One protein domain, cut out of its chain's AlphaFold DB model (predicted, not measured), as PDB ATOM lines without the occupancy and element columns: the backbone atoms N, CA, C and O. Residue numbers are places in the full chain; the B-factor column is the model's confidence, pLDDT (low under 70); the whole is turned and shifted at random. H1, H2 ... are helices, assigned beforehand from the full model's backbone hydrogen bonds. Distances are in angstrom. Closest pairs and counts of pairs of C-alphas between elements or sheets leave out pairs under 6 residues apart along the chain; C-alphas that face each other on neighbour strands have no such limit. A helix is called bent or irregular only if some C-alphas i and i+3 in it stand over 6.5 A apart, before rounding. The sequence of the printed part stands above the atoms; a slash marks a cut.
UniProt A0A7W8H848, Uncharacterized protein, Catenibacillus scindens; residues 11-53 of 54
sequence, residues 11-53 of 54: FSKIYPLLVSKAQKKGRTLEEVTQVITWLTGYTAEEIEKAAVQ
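What this domain is: This is residues 11 to 53 of the 54 residues of an uncharacterized protein of Catenibacillus scindens (UniProt A0A7W8H848). Three short helices make a compact triangle, H1, H2 and H3 each forming one side and each touching the other two at crossed angles. The last side, H3, comes back to the beginning of H1. The printed part has 43 residues, all helix in class, with H1, H2, H3 in chain order and no named strand; the radius of gyration of the C-alphas is 9.8 A and the spans are 24 by 21 by 13 A.

How they stand to each other: Start at H1, residues 11 to 23, the longest helix. With residues 18 to 23 alone it touches residues 29 to 32 of H2, residues 29 to 40; their closest C-alphas, Val 19 and Leu 29, are 5.7 A apart, at a steep tilt of 57 degrees, opposite ways. With residues 11 to 16 alone H1 touches H3, residues 44 to 52; the closest C-alphas, Ser 12 and Ala 51, are 4.0 A apart, at a steep tilt of 68 degrees, only just short of about perpendicular, opposite ways. H2 touches H3 with residues 33 to 37 alone, about perpendicular at 74 degrees; look at Thr 33 and Ala 44, the closest C-alphas, 6.1 A apart. Every O i to N i+4 pair is within hydrogen-bond range in H2 and H3, and 7 of 9 in H1.

Where its parts are: Find C-alpha 11 at (271.172, 245.142, 192.596); from there H1 runs 18.3 A to C-alpha 23. H1 is neither bent nor irregular, but only just: C-alphas 13 and 16 are 6.5 A apart. H2 spans 16.4 A, and H3 runs 12.4 A to C-alpha 52 at (271.921, 253.127, 188.737).

The domain as a whole: The C-alphas of Gly 26 and Gln 53, the two farthest apart, are 26.6 A apart. The printed part has no cut, and both links are tight. Gln 53 alone is under pLDDT 70.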
ATOM      1  N   PHE A  11     271.836 245.438 193.865       88.69
ATOM      2  CA  PHE A  11     271.172 245.142 192.596       88.69
ATOM      3  C   PHE A  11     271.863 245.834 191.415       88.69
ATOM      4  O   PHE A  11     272.028 245.218 190.364       88.69
ATOM      5  N   SER A  12     272.390 247.043 191.619       89.50
ATOM      6  CA  SER A  12     273.180 247.789 190.631       89.50
ATOM      7  C   SER A  12     274.423 247.058 190.127       89.50
ATOM      8  O   SER A  12     274.833 247.239 188.983       89.50
ATOM      9  N   LYS A  13     275.003 246.160 190.932       88.88
ATOM     10  CA  LYS A  13     276.112 245.294 190.499       88.88
ATOM     11  C   LYS A  13     275.630 244.044 189.769       88.88
ATOM     12  O   LYS A  13     276.358 243.502 188.942       88.88
ATOM     13  N   ILE A  14     274.424 243.566 190.072       89.88
ATOM     14  CA  ILE A  14     273.869 242.325 189.516       89.88
ATOM     15  C   ILE A  14     273.205 242.577 188.161       89.88
ATOM     16  O   ILE A  14     273.408 241.805 187.224       89.88
ATOM     17  N   TYR A  15     272.439 243.659 188.040       91.50
ATOM     18  CA  TYR A  15     271.689 244.012 186.841       91.50
ATOM     19  C   TYR A  15     272.534 244.028 185.552       91.50
ATOM     20  O   TYR A  15     272.199 243.279 184.631       91.50
ATOM     21  N   PRO A  16     273.682 244.736 185.467       91.88
ATOM     22  CA  PRO A  16     274.514 244.713 184.260       91.88
ATOM     23  C   PRO A  16     275.047 243.309 183.925       91.88
ATOM     24  O   PRO A  16     275.225 242.970 182.753       91.88
ATOM     25  N   LEU A  17     275.251 242.444 184.927       92.44
ATOM     26  CA  LEU A  17     275.667 241.055 184.706       92.44
ATOM     27  C   LEU A  17     274.534 240.202 184.119       92.44
ATOM     28  O   LEU A  17     274.803 239.307 183.313       92.44
ATOM     29  N   LEU A  18     273.280 240.457 184.502       91.94
ATOM     30  CA  LEU A  18     272.108 239.804 183.913       91.94
ATOM     31  C   LEU A  18     271.928 240.220 182.452       91.94
ATOM     32  O   LEU A  18     271.769 239.355 181.590       91.94
ATOM     33  N   VAL A  19     272.057 241.517 182.170       92.81
ATOM     34  CA  VAL A  19     271.990 242.071 180.812       92.81
ATOM     35  C   VAL A  19     273.094 241.487 179.934       92.81
ATOM     36  O   VAL A  19     272.811 240.963 178.861       92.81
ATOM     37  N   SER A  20     274.342 241.455 180.412       94.56
ATOM     38  CA  SER A  20     275.458 240.865 179.660       94.56
ATOM     39  C   SER A  20     275.236 239.378 179.350       94.56
ATOM     40  O   SER A  20     275.538 238.908 178.252       94.56
ATOM     41  N   LYS A  21     274.668 238.608 180.289       93.88
ATOM     42  CA  LYS A  21     274.303 237.201 180.042       93.88
ATOM     43  C   LYS A  21     273.192 237.064 179.000       93.88
ATOM     44  O   LYS A  21     273.235 236.117 178.216       93.88
ATOM     45  N   ALA A  22     272.215 237.967 178.998       94.06
ATOM     46  CA  ALA A  22     271.141 237.988 178.013       94.06
ATOM     47  C   ALA A  22     271.678 238.338 176.616       94.06
ATOM     48  O   ALA A  22     271.433 237.593 175.670       94.06
ATOM     49  N   GLN A  23     272.527 239.362 176.512       93.62
ATOM     50  CA  GLN A  23     273.200 239.753 175.270       93.62
ATOM     51  C   GLN A  23     274.046 238.622 174.682       93.62
ATOM     52  O   GLN A  23     273.966 238.341 173.490       93.62
ATOM     53  N   LYS A  24     274.781 237.879 175.521       95.38
ATOM     54  CA  LYS A  24     275.515 236.674 175.087       95.38
ATOM     55  C   LYS A  24     274.614 235.580 174.506       95.38
ATOM     56  O   LYS A  24     275.108 234.700 173.811       95.38
ATOM     57  N   LYS A  25     273.314 235.613 174.799       94.38
ATOM     58  CA  LYS A  25     272.295 234.704 174.260       94.38
ATOM     59  C   LYS A  25     271.462 235.335 173.136       94.38
ATOM     60  O   LYS A  25     270.439 234.764 172.773       94.38
ATOM     61  N   GLY A  26     271.884 236.483 172.602       94.12
ATOM     62  CA  GLY A  26     271.192 237.189 171.520       94.12
ATOM     63  C   GLY A  26     269.937 237.944 171.958       94.12
ATOM     64  O   GLY A  26     269.090 238.225 171.120       94.12
ATOM     65  N   ARG A  27     269.802 238.240 173.254       96.12
ATOM     66  CA  ARG A  27     268.680 238.998 173.823       96.12
ATOM     67  C   ARG A  27     269.062 240.440 174.127       96.12
ATOM     68  O   ARG A  27     270.249 240.745 174.267       96.12
ATOM     69  N   THR A  28     268.073 241.309 174.283       93.75
ATOM     70  CA  THR A  28     268.296 242.742 174.519       93.75
ATOM     71  C   THR A  28     268.094 243.150 175.978       93.75
ATOM     72  O   THR A  28     267.637 242.369 176.815       93.75
ATOM     73  N   LEU A  29     268.491 244.386 176.300       91.19
ATOM     74  CA  LEU A  29     268.249 244.996 177.608       91.19
ATOM     75  C   LEU A  29     266.743 245.091 177.882       91.19
ATOM     76  O   LEU A  29     266.294 244.734 178.964       91.19
ATOM     77  N   GLU A  30     265.976 245.523 176.885       92.38
ATOM     78  CA  GLU A  30     264.534 245.750 176.976       92.38
ATOM     79  C   GLU A  30     263.796 244.455 177.322       92.38
ATOM     80  O   GLU A  30     262.925 244.459 178.189       92.38
ATOM     81  N   GLU A  31     264.192 243.327 176.722       92.88
ATOM     82  CA  GLU A  31     263.634 242.014 177.057       92.88
ATOM     83  C   GLU A  31     263.918 241.625 178.515       92.88
ATOM     84  O   GLU A  31     263.062 241.054 179.191       92.88
ATOM     85  N   VAL A  32     265.117 241.933 179.026       92.94
ATOM     86  CA  VAL A  32     265.479 241.667 180.427       92.94
ATOM     87  C   VAL A  32     264.628 242.516 181.364       92.94
ATOM     88  O   VAL A  32     264.041 241.971 182.300       92.94
ATOM     89  N   THR A  33     264.517 243.818 181.097       93.19
ATOM     90  CA  THR A  33     263.675 244.735 181.875       93.19
ATOM     91  C   THR A  33     262.222 244.279 181.862       93.19
ATOM     92  O   THR A  33     261.609 244.168 182.917       93.19
ATOM     93  N   GLN A  34     261.690 243.917 180.693       94.50
ATOM     94  CA  GLN A  34     260.312 243.457 180.537       94.50
ATOM     95  C   GLN A  34     260.026 242.189 181.352       94.50
ATOM     96  O   GLN A  34     258.986 242.092 182.004       94.50
ATOM     97  N   VAL A  35     260.950 241.224 181.359       94.25
ATOM     98  CA  VAL A  35     260.813 240.006 182.172       94.25
ATOM     99  C   VAL A  35     260.860 240.328 183.665       94.25
ATOM    100  O   VAL A  35     260.073 239.775 184.430       94.25
ATOM    101  N   ILE A  36     261.749 241.229 184.094       93.31
ATOM    102  CA  ILE A  36     261.836 241.647 185.500       93.31
ATOM    103  C   ILE A  36     260.550 242.362 185.919       93.31
ATOM    104  O   ILE A  36     259.996 242.025 186.966       93.31
ATOM    105  N   THR A  37     260.025 243.269 185.094       94.75
ATOM    106  CA  THR A  37     258.730 243.927 185.313       94.75
ATOM    107  C   THR A  37     257.601 242.912 185.437       94.75
ATOM    108  O   THR A  37     256.813 242.992 186.373       94.75
ATOM    109  N   TRP A  38     257.545 241.904 184.561       95.44
ATOM    110  CA  TRP A  38     256.515 240.865 184.632       95.44
ATOM    111  C   TRP A  38     256.605 240.014 185.909       95.44
ATOM    112  O   TRP A  38     255.581 239.675 186.496       95.44
ATOM    113  N   LEU A  39     257.820 239.690 186.362       95.50
ATOM    114  CA  LEU A  39     258.044 238.858 187.550       95.50
ATOM    115  C   LEU A  39     257.851 239.604 188.873       95.50
ATOM    116  O   LEU A  39     257.486 238.986 189.871       95.50
ATOM    117  N   THR A  40     258.155 240.901 188.908       93.00
ATOM    118  CA  THR A  40     258.211 241.684 190.154       93.00
ATOM    119  C   THR A  40     257.086 242.704 190.288       93.00
ATOM    120  O   THR A  40     256.794 243.131 191.401       93.00
ATOM    121  N   GLY A  41     256.453 243.091 189.179       94.12
ATOM    122  CA  GLY A  41     255.473 244.175 189.123       94.12
ATOM    123  C   GLY A  41     256.078 245.583 189.072       94.12
ATOM    124  O   GLY A  41     255.316 246.535 188.938       94.12
ATOM    125  N   TYR A  42     257.407 245.732 189.150       93.75
ATOM    126  CA  TYR A  42     258.073 247.038 189.071       93.75
ATOM    127  C   TYR A  42     258.097 247.595 187.650       93.75
ATOM    128  O   TYR A  42     258.279 246.855 186.680       93.75
ATOM    129  N   THR A  43     257.987 248.913 187.516       94.00
ATOM    130  CA  THR A  43     258.101 249.580 186.216       94.00
ATOM    131  C   THR A  43     259.543 249.567 185.708       94.00
ATOM    132  O   THR A  43     260.501 249.405 186.469       94.00
ATOM    133  N   ALA A  44     259.716 249.761 184.399       91.62
ATOM    134  CA  ALA A  44     261.042 249.877 183.797       91.62
ATOM    135  C   ALA A  44     261.874 250.997 184.452       91.62
ATOM    136  O   ALA A  44     263.053 250.802 184.731       91.62
ATOM    137  N   GLU A  45     261.245 252.128 184.780       92.31
ATOM    138  CA  GLU A  45     261.891 253.271 185.438       92.31
ATOM    139  C   GLU A  45     262.361 252.932 186.857       92.31
ATOM    140  O   GLU A  45     263.453 253.331 187.261       92.31
ATOM    141  N   GLU A  46     261.575 252.168 187.620       92.56
ATOM    142  CA  GLU A  46     261.971 251.707 188.955       92.56
ATOM    143  C   GLU A  46     263.170 250.756 188.886       92.56
ATOM    144  O   GLU A  46     264.104 250.875 189.684       92.56
ATOM    145  N   ILE A  47     263.174 249.851 187.903       91.31
ATOM    146  CA  ILE A  47     264.274 248.910 187.663       91.31
ATOM    147  C   ILE A  47     265.543 249.661 187.251       91.31
ATOM    148  O   ILE A  47     266.614 249.393 187.797       91.31
ATOM    149  N   GLU A  48     265.441 250.626 186.338       89.31
ATOM    150  CA  GLU A  48     266.573 251.464 185.932       89.31
ATOM    151  C   GLU A  48     267.113 252.285 187.104       89.31
ATOM    152  O   GLU A  48     268.322 252.315 187.348       89.31
ATOM    153  N   LYS A  49     266.230 252.882 187.908       91.00
ATOM    154  CA  LYS A  49     266.627 253.633 189.102       91.00
ATOM    155  C   LYS A  49     267.329 252.741 190.128       91.00
ATOM    156  O   LYS A  49     268.270 253.189 190.785       91.00
ATOM    157  N   ALA A  50     266.894 251.493 190.285       88.19
ATOM    158  CA  ALA A  50     267.556 250.512 191.144       88.19
ATOM    159  C   ALA A  50     268.899 250.036 190.560       88.19
ATOM    160  O   ALA A  50     269.820 249.718 191.311       88.19
ATOM    161  N   ALA A  51     269.035 250.006 189.233       85.81
ATOM    162  CA  ALA A  51     270.267 249.623 188.551       85.81
ATOM    163  C   ALA A  51     271.362 250.705 188.613       85.81
ATOM    164  O   ALA A  51     272.545 250.371 188.583       85.81
ATOM    165  N   VAL A  52     270.986 251.985 188.707       81.81
ATOM    166  CA  VAL A  52     271.921 253.127 188.737       81.81
ATOM    167  C   VAL A  52     272.364 253.503 190.162       81.81
ATOM    168  O   VAL A  52     273.416 254.119 190.335       81.81
ATOM    169  N   GLN A  53     271.605 253.130 191.197       68.06
ATOM    170  CA  GLN A  53     271.935 253.474 192.587       68.06
ATOM    171  C   GLN A  53     273.084 252.610 193.163       68.06
ATOM    172  O   GLN A  53     273.050 251.387 193.020       68.06
TER     173      GLN A  53